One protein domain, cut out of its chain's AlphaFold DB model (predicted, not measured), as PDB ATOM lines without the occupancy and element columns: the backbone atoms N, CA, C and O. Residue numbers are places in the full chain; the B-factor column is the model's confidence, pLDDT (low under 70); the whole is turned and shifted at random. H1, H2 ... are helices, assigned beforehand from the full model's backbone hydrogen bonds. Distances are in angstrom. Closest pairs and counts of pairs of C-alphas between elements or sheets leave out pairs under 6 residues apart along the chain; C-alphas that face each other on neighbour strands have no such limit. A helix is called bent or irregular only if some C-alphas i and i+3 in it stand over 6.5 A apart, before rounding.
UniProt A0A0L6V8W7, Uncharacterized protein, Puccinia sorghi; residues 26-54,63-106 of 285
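AT A GLANCE: This is residues 26 to 54 and 63 to 106 of the 285 residues of an uncharacterized protein of Puccinia sorghi (UniProt A0A0L6V8W7). A small body of four helices, H2 to H5, has the first helix, H1, as an arm at one end, of which residues 26 to 35 stick out free. In the body, H4 packs on the longest helix, H5, and is about perpendicular to it, while H3 is nearest to the mean of the C-alphas and H2 comes near the later part of H5. The printed part has 73 residues, with five named helices in the order H1, H2, H3, H4, H5, no named strand, and the class all helix. It is compact, with a radius of gyration of the C-alphas of 12.9 A, and elongated, spanning 41 by 27 by 21 A.

HOW THE PARTS SIT: H1, residues 26 to 39, is close to but not clearly touching H3, residues 63 to 73; their closest C-alphas, of Ile 37 and Ile 69, are 6.6 A apart. These two run the same way at a steep tilt of 56 degrees. H2, residues 48 to 53, is close to but not clearly touching H5, residues 91 to 105; their closest C-alphas, of Tyr 48 and Phe 102, are 7.3 A apart. They run opposite ways at a steep tilt of 54 degrees. H3 and H5 only just touch, with 3 pairs of C-alphas within 8 A, and H5 does so with residue 91 alone; the closest C-alphas, of Arg 67 and Val 91, are 5.7 A apart. They run the same way at a tilt of 36 degrees, only just steep. H4, residues 76 to 82, touches H5 about perpendicular, at 75 degrees; their closest C-alphas, of Val 82 and Ala 97, are 5.5 A apart. H3 and H4 are close but not clearly touching, with the closest C-alphas, of Lys 71 and His 79, 7.8 A apart. H1 is apart from H2, H4 and H5, and H2 is apart from H3 and H4. In H1, H2, H3 and H5 every O i to N i+4 pair is within hydrogen-bond range; in H4 it is 1 of 3, beside 3 of 4 O i to N i+3 pairs.

IN THESE COORDINATES: H1 begins at C-alpha 26, (410.095, 424.519, 312.830), and is 20.0 A long from first to last C-alpha. H2 has 6 residues. H3 is 15.2 A long and begins at C-alpha 63, (416.829, 417.632, 294.057). H4 has 7 residues and is only just irregular: C-alphas 77 and 80 are 6.8 A apart. H5 is 21.0 A long and ends at C-alpha 105, (436.071, 399.755, 292.205).

THE WHOLE: The two C-alphas farthest apart, of Asp 26 and His 106, are 42.3 A apart. Residues 55 to 62 are not printed, and C-alphas 54 and 63 are 15.5 A apart across the cut. Of the links that are printed whole, H3 to H4 is tight, and H1 to H2 and H4 to H5 are short. The mean pLDDT of the printed part is 87.4, and no printed residue is under 70.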
ATOM      1  N   ASP A  26     409.016 424.645 313.827       82.62
ATOM      2  CA  ASP A  26     410.095 424.519 312.830       82.62
ATOM      3  C   ASP A  26     411.314 423.770 313.396       82.62
ATOM      4  O   ASP A  26     411.984 423.001 312.707       82.62
ATOM      5  N   LYS A  27     411.610 423.962 314.690       84.12
ATOM      6  CA  LYS A  27     412.704 423.251 315.372       84.12
ATOM      7  C   LYS A  27     412.435 421.752 315.504       84.12
ATOM      8  O   LYS A  27     413.366 420.967 315.345       84.12
ATOM      9  N   ILE A  28     411.197 421.354 315.800       84.56
ATOM     10  CA  ILE A  28     410.815 419.939 315.923       84.56
ATOM     11  C   ILE A  28     410.884 419.255 314.552       84.56
ATOM     12  O   ILE A  28     411.447 418.164 314.449       84.56
ATOM     13  N   GLU A  29     410.402 419.913 313.495       85.06
ATOM     14  CA  GLU A  29     410.492 419.403 312.120       85.06
ATOM     15  C   GLU A  29     411.946 419.223 311.663       85.06
ATOM     16  O   GLU A  29     412.297 418.183 311.101       85.06
ATOM     17  N   LEU A  30     412.828 420.177 311.976       84.31
ATOM     18  CA  LEU A  30     414.260 420.066 311.683       84.31
ATOM     19  C   LEU A  30     414.941 418.925 312.452       84.31
ATOM     20  O   LEU A  30     415.791 418.236 311.886       84.31
ATOM     21  N   ILE A  31     414.580 418.703 313.722       90.12
ATOM     22  CA  ILE A  31     415.097 417.573 314.516       90.12
ATOM     23  C   ILE A  31     414.663 416.248 313.890       90.12
ATOM     24  O   ILE A  31     415.489 415.346 313.745       90.12
ATOM     25  N   TYR A  32     413.397 416.143 313.486       88.31
ATOM     26  CA  TYR A  32     412.875 414.952 312.825       88.31
ATOM     27  C   TYR A  32     413.581 414.700 311.491       88.31
ATOM     28  O   TYR A  32     414.091 413.604 311.266       88.31
ATOM     29  N   LEU A  33     413.702 415.722 310.639       83.69
ATOM     30  CA  LEU A  33     414.396 415.610 309.356       83.69
ATOM     31  C   LEU A  33     415.858 415.196 309.543       83.69
ATOM     32  O   LEU A  33     416.348 414.315 308.838       83.69
ATOM     33  N   LYS A  34     416.549 415.784 310.525       87.31
ATOM     34  CA  LYS A  34     417.918 415.395 310.865       87.31
ATOM     35  C   LYS A  34     417.989 413.934 311.307       87.31
ATOM     36  O   LYS A  34     418.849 413.219 310.813       87.31
ATOM     37  N   ALA A  35     417.089 413.481 312.179       90.12
ATOM     38  CA  ALA A  35     417.047 412.092 312.635       90.12
ATOM     39  C   ALA A  35     416.778 411.111 311.482       90.12
ATOM     40  O   ALA A  35     417.427 410.069 311.394       90.12
ATOM     41  N   VAL A  36     415.875 411.467 310.563       86.19
ATOM     42  CA  VAL A  36     415.618 410.695 309.340       86.19
ATOM     43  C   VAL A  36     416.879 410.619 308.486       86.19
ATOM     44  O   VAL A  36     417.277 409.521 308.103       86.19
ATOM     45  N   ILE A  37     417.558 411.744 308.240       87.06
ATOM     46  CA  ILE A  37     418.816 411.750 307.488       87.06
ATOM     47  C   ILE A  37     419.874 410.915 308.219       87.06
ATOM     48  O   ILE A  37     420.530 410.110 307.569       87.06
ATOM     49  N   ASP A  38     420.007 411.046 309.542       88.00
ATOM     50  CA  ASP A  38     420.925 410.291 310.414       88.00
ATOM     51  C   ASP A  38     420.689 408.782 310.417       88.00
ATOM     52  O   ASP A  38     421.651 408.023 310.540       88.00
ATOM     53  N   SER A  39     419.453 408.345 310.182       87.62
ATOM     54  CA  SER A  39     419.118 406.927 310.040       87.62
ATOM     55  C   SER A  39     419.560 406.311 308.706       87.62
ATOM     56  O   SER A  39     419.675 405.089 308.608       87.62
ATOM     57  N   ILE A  40     419.836 407.127 307.679       89.00
ATOM     58  CA  ILE A  40     420.311 406.633 306.382       89.00
ATOM     59  C   ILE A  40     421.743 406.091 306.565       89.00
ATOM     60  O   ILE A  40     422.611 406.813 307.071       89.00
ATOM     61  N   PRO A  41     422.038 404.843 306.152       88.69
ATOM     62  CA  PRO A  41     423.387 404.285 306.247       88.69
ATOM     63  C   PRO A  41     424.382 405.091 305.412       88.69
ATOM     64  O   PRO A  41     424.080 405.416 304.274       88.69
ATOM     65  N   ILE A  42     425.584 405.371 305.919       91.31
ATOM     66  CA  ILE A  42     426.645 406.037 305.136       91.31
ATOM     67  C   ILE A  42     426.947 405.211 303.879       91.31
ATOM     68  O   ILE A  42     427.184 404.013 303.986       91.31
ATOM     69  N   LEU A  43     426.950 405.831 302.700       89.56
ATOM     70  CA  LEU A  43     427.262 405.203 301.423       89.56
ATOM     71  C   LEU A  43     428.730 404.758 301.383       89.56
ATOM     72  O   LEU A  43     429.654 405.577 301.360       89.56
ATOM     73  N   MET A  44     428.913 403.442 301.331       87.44
ATOM     74  CA  MET A  44     430.190 402.740 301.325       87.44
ATOM     75  C   MET A  44     430.217 401.637 300.257       87.44
ATOM     76  O   MET A  44     429.204 401.289 299.654       87.44
ATOM     77  N   GLN A  45     431.401 401.074 300.004       83.69
ATOM     78  CA  GLN A  45     431.600 400.046 298.972       83.69
ATOM     79  C   GLN A  45     430.771 398.776 299.211       83.69
ATOM     80  O   GLN A  45     430.322 398.144 298.256       83.69
ATOM     81  N   ASP A  46     430.585 398.396 300.471       82.75
ATOM     82  CA  ASP A  46     429.869 397.198 300.908       82.75
ATOM     83  C   ASP A  46     428.340 397.347 300.857       82.75
ATOM     84  O   ASP A  46     427.640 396.347 300.711       82.75
ATOM     85  N   ASN A  47     427.819 398.578 300.909       87.00
ATOM     86  CA  ASN A  47     426.381 398.858 300.871       87.00
ATOM     87  C   ASN A  47     425.902 399.597 299.609       87.00
ATOM     88  O   ASN A  47     424.704 399.848 299.466       87.00
ATOM     89  N   TYR A  48     426.794 399.897 298.660       86.38
ATOM     90  CA  TYR A  48     426.451 400.576 297.408       86.38
ATOM     91  C   TYR A  48     425.311 399.891 296.635       86.38
ATOM     92  O   TYR A  48     424.459 400.566 296.063       86.38
ATOM     93  N   THR A  49     425.243 398.557 296.636       83.00
ATOM     94  CA  THR A  49     424.172 397.814 295.947       83.00
ATOM     95  C   THR A  49     422.786 398.098 296.530       83.00
ATOM     96  O   THR A  49     421.822 398.187 295.770       83.00
ATOM     97  N   LEU A  50     422.680 398.301 297.848       84.56
ATOM     98  CA  LEU A  50     421.432 398.679 298.518       84.56
ATOM     99  C   LEU A  50     420.960 400.059 298.042       84.56
ATOM    100  O   LEU A  50     419.807 400.224 297.651       84.56
ATOM    101  N   TRP A  51     421.884 401.018 298.001       84.94
ATOM    102  CA  TRP A  51     421.636 402.370 297.507       84.94
ATOM    103  C   TRP A  51     421.266 402.398 296.021       84.94
ATOM    104  O   TRP A  51     420.317 403.072 295.623       84.94
ATOM    105  N   HIS A  52     421.983 401.640 295.190       81.94
ATOM    106  CA  HIS A  52     421.749 401.577 293.749       81.94
ATOM    107  C   HIS A  52     420.384 400.971 293.396       81.94
ATOM    108  O   HIS A  52     419.795 401.333 292.378       81.94
ATOM    109  N   ASN A  53     419.879 400.041 294.207       79.62
ATOM    110  CA  ASN A  53     418.596 399.388 293.953       79.62
ATOM    111  C   ASN A  53     417.395 400.236 294.398       79.62
ATOM    112  O   ASN A  53     416.291 400.013 293.910       79.62
ATOM    113  N   GLY A  54     417.605 401.256 295.235       71.38
ATOM    114  CA  GLY A  54     416.585 402.230 295.641       71.38
ATOM    115  C   GLY A  54     416.214 403.262 294.566       71.38
ATOM    116  O   GLY A  54     415.879 404.393 294.907       71.38
ATOM    117  N   GLU A  63     415.412 417.543 294.420       83.00
ATOM    118  CA  GLU A  63     416.829 417.632 294.057       83.00
ATOM    119  C   GLU A  63     417.698 418.175 295.204       83.00
ATOM    120  O   GLU A  63     418.764 417.625 295.498       83.00
ATOM    121  N   TRP A  64     417.235 419.214 295.906       85.50
ATOM    122  CA  TRP A  64     417.969 419.792 297.036       85.50
ATOM    123  C   TRP A  64     418.065 418.830 298.231       85.50
ATOM    124  O   TRP A  64     419.136 418.699 298.837       85.50
ATOM    125  N   ASN A  65     416.978 418.113 298.538       84.31
ATOM    126  CA  ASN A  65     416.953 417.098 299.595       84.31
ATOM    127  C   ASN A  65     417.918 415.960 299.257       84.31
ATOM    128  O   ASN A  65     418.762 415.588 300.075       84.31
ATOM    129  N   PHE A  66     417.858 415.459 298.023       84.94
ATOM    130  CA  PHE A  66     418.705 414.365 297.565       84.94
ATOM    131  C   PHE A  66     420.186 414.760 297.552       84.94
ATOM    132  O   PHE A  66     421.042 414.011 298.027       84.94
ATOM    133  N   ARG A  67     420.499 415.986 297.124       90.38
ATOM    134  CA  ARG A  67     421.851 416.550 297.201       90.38
ATOM    135  C   ARG A  67     422.363 416.630 298.643       90.38
ATOM    136  O   ARG A  67     423.524 416.308 298.895       90.38
ATOM    137  N   THR A  68     421.520 417.056 299.581       89.69
ATOM    138  CA  THR A  68     421.869 417.147 301.008       89.69
ATOM    139  C   THR A  68     422.114 415.763 301.607       89.69
ATOM    140  O   THR A  68     423.104 415.563 302.317       89.69
ATOM    141  N   ILE A  69     421.275 414.783 301.265       90.25
ATOM    142  CA  ILE A  69     421.441 413.385 301.678       90.25
ATOM    143  C   ILE A  69     422.748 412.814 301.123       90.25
ATOM    144  O   ILE A  69     423.557 412.321 301.902       90.25
ATOM    145  N   ILE A  70     423.014 412.939 299.816       90.56
ATOM    146  CA  ILE A  70     424.258 412.429 299.218       90.56
ATOM    147  C   ILE A  70     425.480 413.050 299.896       90.56
ATOM    148  O   ILE A  70     426.383 412.329 300.302       90.56
ATOM    149  N   LYS A  71     425.522 414.376 300.061       90.50
ATOM    150  CA  LYS A  71     426.679 415.045 300.674       90.50
ATOM    151  C   LYS A  71     426.903 414.655 302.132       90.50
ATOM    152  O   LYS A  71     428.047 414.552 302.554       90.50
ATOM    153  N   SER A  72     425.827 414.471 302.895       90.56
ATOM    154  CA  SER A  72     425.914 414.102 304.315       90.56
ATOM    155  C   SER A  72     426.194 412.617 304.536       90.56
ATOM    156  O   SER A  72     426.737 412.254 305.577       90.56
ATOM    157  N   ARG A  73     425.838 411.761 303.569       93.12
ATOM    158  CA  ARG A  73     425.967 410.304 303.675       93.12
ATOM    159  C   ARG A  73     427.046 409.697 302.811       93.12
ATOM    160  O   ARG A  73     427.278 408.507 302.940       93.12
ATOM    161  N   LEU A  74     427.726 410.454 301.966       91.19
ATOM    162  CA  LEU A  74     428.900 409.954 301.269       91.19
ATOM    163  C   LEU A  74     430.081 409.907 302.242       91.19
ATOM    164  O   LEU A  74     430.423 410.925 302.844       91.19
ATOM    165  N   ASP A  75     430.715 408.741 302.378       90.50
ATOM    166  CA  ASP A  75     431.914 408.619 303.208       90.50
ATOM    167  C   ASP A  75     432.985 409.638 302.776       90.50
ATOM    168  O   ASP A  75     433.212 409.884 301.583       90.50
ATOM    169  N   ALA A  76     433.659 410.236 303.759       87.31
ATOM    170  CA  ALA A  76     434.635 411.297 303.533       87.31
ATOM    171  C   ALA A  76     435.762 410.873 302.573       87.31
ATOM    172  O   ALA A  76     436.247 411.695 301.789       87.31
ATOM    173  N   LYS A  77     436.141 409.587 302.570       85.38
ATOM    174  CA  LYS A  77     437.140 409.013 301.655       85.38
ATOM    175  C   LYS A  77     436.705 409.093 300.189       85.38
ATOM    176  O   LYS A  77     437.543 409.237 299.293       85.38
ATOM    177  N   PHE A  78     435.406 408.995 299.922       84.69
ATOM    178  CA  PHE A  78     434.845 409.029 298.568       84.69
ATOM    179  C   PHE A  78     434.515 410.449 298.116       84.69
ATOM    180  O   PHE A  78     434.556 410.737 296.918       84.69
ATOM    181  N   HIS A  79     434.282 411.360 299.061       87.88
ATOM    182  CA  HIS A  79     433.871 412.732 298.786       87.88
ATOM    183  C   HIS A  79     434.812 413.468 297.817       87.88
ATOM    184  O   HIS A  79     434.347 414.025 296.829       87.88
ATOM    185  N   ALA A  80     436.131 413.414 298.029       85.06
ATOM    186  CA  ALA A  80     437.109 414.094 297.164       85.06
ATOM    187  C   ALA A  80     437.206 413.512 295.740       85.06
ATOM    188  O   ALA A  80     437.678 414.176 294.824       85.06
ATOM    189  N   ASN A  81     436.785 412.259 295.562       84.69
ATOM    190  CA  ASN A  81     436.896 411.539 294.297       84.69
ATOM    191  C   ASN A  81     435.647 411.666 293.423       84.69
ATOM    192  O   ASN A  81     435.721 411.481 292.211       84.69
ATOM    193  N   VAL A  82     434.501 411.909 294.056       88.88
ATOM    194  CA  VAL A  82     433.188 411.840 293.416       88.88
ATOM    195  C   VAL A  82     432.520 413.208 293.343       88.88
ATOM    196  O   VAL A  82     431.809 413.483 292.378       88.88
ATOM    197  N   ILE A  83     432.763 414.080 294.326       91.56
ATOM    198  CA  ILE A  83     432.211 415.435 294.375       91.56
ATOM    199  C   ILE A  83     433.309 416.423 293.991       91.56
ATOM    200  O   ILE A  83     434.248 416.671 294.746       91.56
ATOM    201  N   THR A  84     433.160 417.012 292.812       91.62
ATOM    202  CA  THR A  84     434.079 417.988 292.230       91.62
ATOM    203  C   THR A  84     433.411 419.357 292.131       91.62
ATOM    204  O   THR A  84     432.207 419.507 292.360       91.62
ATOM    205  N   HIS A  85     434.170 420.401 291.797       90.50
ATOM    206  CA  HIS A  85     433.598 421.743 291.676       90.50
ATOM    207  C   HIS A  85     432.595 421.865 290.517       90.50
ATOM    208  O   HIS A  85     431.726 422.732 290.569       90.50
ATOM    209  N   GLU A  86     432.683 420.972 289.531       89.50
ATOM    210  CA  GLU A  86     431.842 420.902 288.335       89.50
ATOM    211  C   GLU A  86     430.515 420.165 288.560       89.50
ATOM    212  O   GLU A  86     429.540 420.441 287.860       89.50
ATOM    213  N   ASN A  87     430.456 419.218 289.508       93.06
ATOM    214  CA  ASN A  87     429.248 418.421 289.767       93.06
ATOM    215  C   ASN A  87     428.616 418.653 291.148       93.06
ATOM    216  O   ASN A  87     427.524 418.153 291.404       93.06
ATOM    217  N   LYS A  88     429.253 419.426 292.041       91.12
ATOM    218  CA  LYS A  88     428.781 419.632 293.424       91.12
ATOM    219  C   LYS A  88     427.357 420.175 293.535       91.12
ATOM    220  O   LYS A  88     426.776 420.051 294.617       91.12
ATOM    221  N   ASP A  89     426.850 420.851 292.505       90.94
ATOM    222  CA  ASP A  89     425.537 421.510 292.451       90.94
ATOM    223  C   ASP A  89     424.500 420.743 291.611       90.94
ATOM    224  O   ASP A  89     423.330 421.090 291.675       90.94
ATOM    225  N   ASP A  90     424.900 419.692 290.890       90.19
ATOM    226  CA  ASP A  90     424.051 418.935 289.960       90.19
ATOM    227  C   ASP A  90     423.918 417.490 290.449       90.19
ATOM    228  O   ASP A  90     424.884 416.713 290.436       90.19
ATOM    229  N   VAL A  91     422.723 417.130 290.920       90.25
ATOM    230  CA  VAL A  91     422.534 415.845 291.599       90.25
ATOM    231  C   VAL A  91     422.628 414.657 290.643       90.25
ATOM    232  O   VAL A  91     423.097 413.584 291.029       90.25
ATOM    233  N   VAL A  92     422.261 414.858 289.376       89.25
ATOM    234  CA  VAL A  92     422.341 413.833 288.330       89.25
ATOM    235  C   VAL A  92     423.801 413.542 288.002       89.25
ATOM    236  O   VAL A  92     424.204 412.376 287.953       89.25
ATOM    237  N   LYS A  93     424.629 414.582 287.838       92.12
ATOM    238  CA  LYS A  93     426.076 414.414 287.621       92.12
ATOM    239  C   LYS A  93     426.769 413.798 288.831       92.12
ATOM    240  O   LYS A  93     427.659 412.968 288.649       92.12
ATOM    241  N   MET A  94     426.364 414.170 290.044       91.81
ATOM    242  CA  MET A  94     426.903 413.596 291.278       91.81
ATOM    243  C   MET A  94     426.566 412.109 291.391       91.81
ATOM    244  O   MET A  94     427.462 411.288 291.580       91.81
ATOM    245  N   TRP A  95     425.300 411.740 291.187       91.38
ATOM    246  CA  TRP A  95     424.874 410.343 291.191       91.38
ATOM    247  C   TRP A  95     425.565 409.530 290.095       91.38
ATOM    248  O   TRP A  95     426.009 408.409 290.333       91.38
ATOM    249  N   LYS A  96     425.733 410.096 288.894       91.38
ATOM    250  CA  LYS A  96     426.516 409.459 287.830       91.38
ATOM    251  C   LYS A  96     427.964 409.210 288.269       91.38
ATOM    252  O   LYS A  96     428.445 408.093 288.115       91.38
ATOM    253  N   ALA A  97     428.628 410.205 288.858       91.81
ATOM    254  CA  ALA A  97     429.997 410.063 289.348       91.81
ATOM    255  C   ALA A  97     430.113 409.003 290.460       91.81
ATOM    256  O   ALA A  97     431.076 408.240 290.467       91.81
ATOM    257  N   ILE A  98     429.115 408.903 291.351       91.00
ATOM    258  CA  ILE A  98     428.999 407.828 292.351       91.00
ATOM    259  C   ILE A  98     428.940 406.469 291.649       91.00
ATOM    260  O   ILE A  98     429.752 405.590 291.933       91.00
ATOM    261  N   ASN A  99     428.015 406.295 290.703       90.06
ATOM    262  CA  ASN A  99     427.856 405.022 290.002       90.06
ATOM    263  C   ASN A  99     429.128 404.627 289.239       90.06
ATOM    264  O   ASN A  99     429.565 403.481 289.331       90.06
ATOM    265  N   ASP A 100     429.746 405.573 288.528       89.12
ATOM    266  CA  ASP A 100     430.985 405.348 287.777       89.12
ATOM    267  C   ASP A 100     432.140 404.959 288.715       89.12
ATOM    268  O   ASP A 100     432.899 404.031 288.422       89.12
ATOM    269  N   TYR A 101     432.236 405.615 289.876       88.94
ATOM    270  CA  TYR A 101     433.213 405.305 290.915       88.94
ATOM    271  C   TYR A 101     433.044 403.874 291.436       88.94
ATOM    272  O   TYR A 101     433.978 403.073 291.352       88.94
ATOM    273  N   PHE A 102     431.852 403.516 291.916       85.81
ATOM    274  CA  PHE A 102     431.615 402.203 292.525       85.81
ATOM    275  C   PHE A 102     431.671 401.074 291.492       85.81
ATOM    276  O   PHE A 102     432.154 399.978 291.789       85.81
ATOM    277  N   ALA A 103     431.257 401.343 290.250       83.12
ATOM    278  CA  ALA A 103     431.466 400.426 289.139       83.12
ATOM    279  C   ALA A 103     432.963 400.223 288.855       83.12
ATOM    280  O   ALA A 103     433.381 399.091 288.607       83.12
ATOM    281  N   SER A 104     433.783 401.277 288.916       80.94
ATOM    282  CA  SER A 104     435.234 401.167 288.705       80.94
ATOM    283  C   SER A 104     435.940 400.362 289.802       80.94
ATOM    284  O   SER A 104     436.829 399.573 289.483       80.94
ATOM    285  N   GLU A 105     435.507 400.490 291.061       81.50
ATOM    286  CA  GLU A 105     436.071 399.755 292.205       81.50
ATOM    287  C   GLU A 105     435.538 398.323 292.332       81.50
ATOM    288  O   GLU A 105     436.092 397.513 293.079       81.50
ATOM    289  N   HIS A 106     434.491 397.960 291.586       85.12
ATOM    290  CA  HIS A 106     433.905 396.634 291.695       85.12
ATOM    291  C   HIS A 106     434.932 395.527 291.389       85.12
ATOM    292  O   HIS A 106     435.650 395.569 290.384       85.12
TER     293      HIS A 106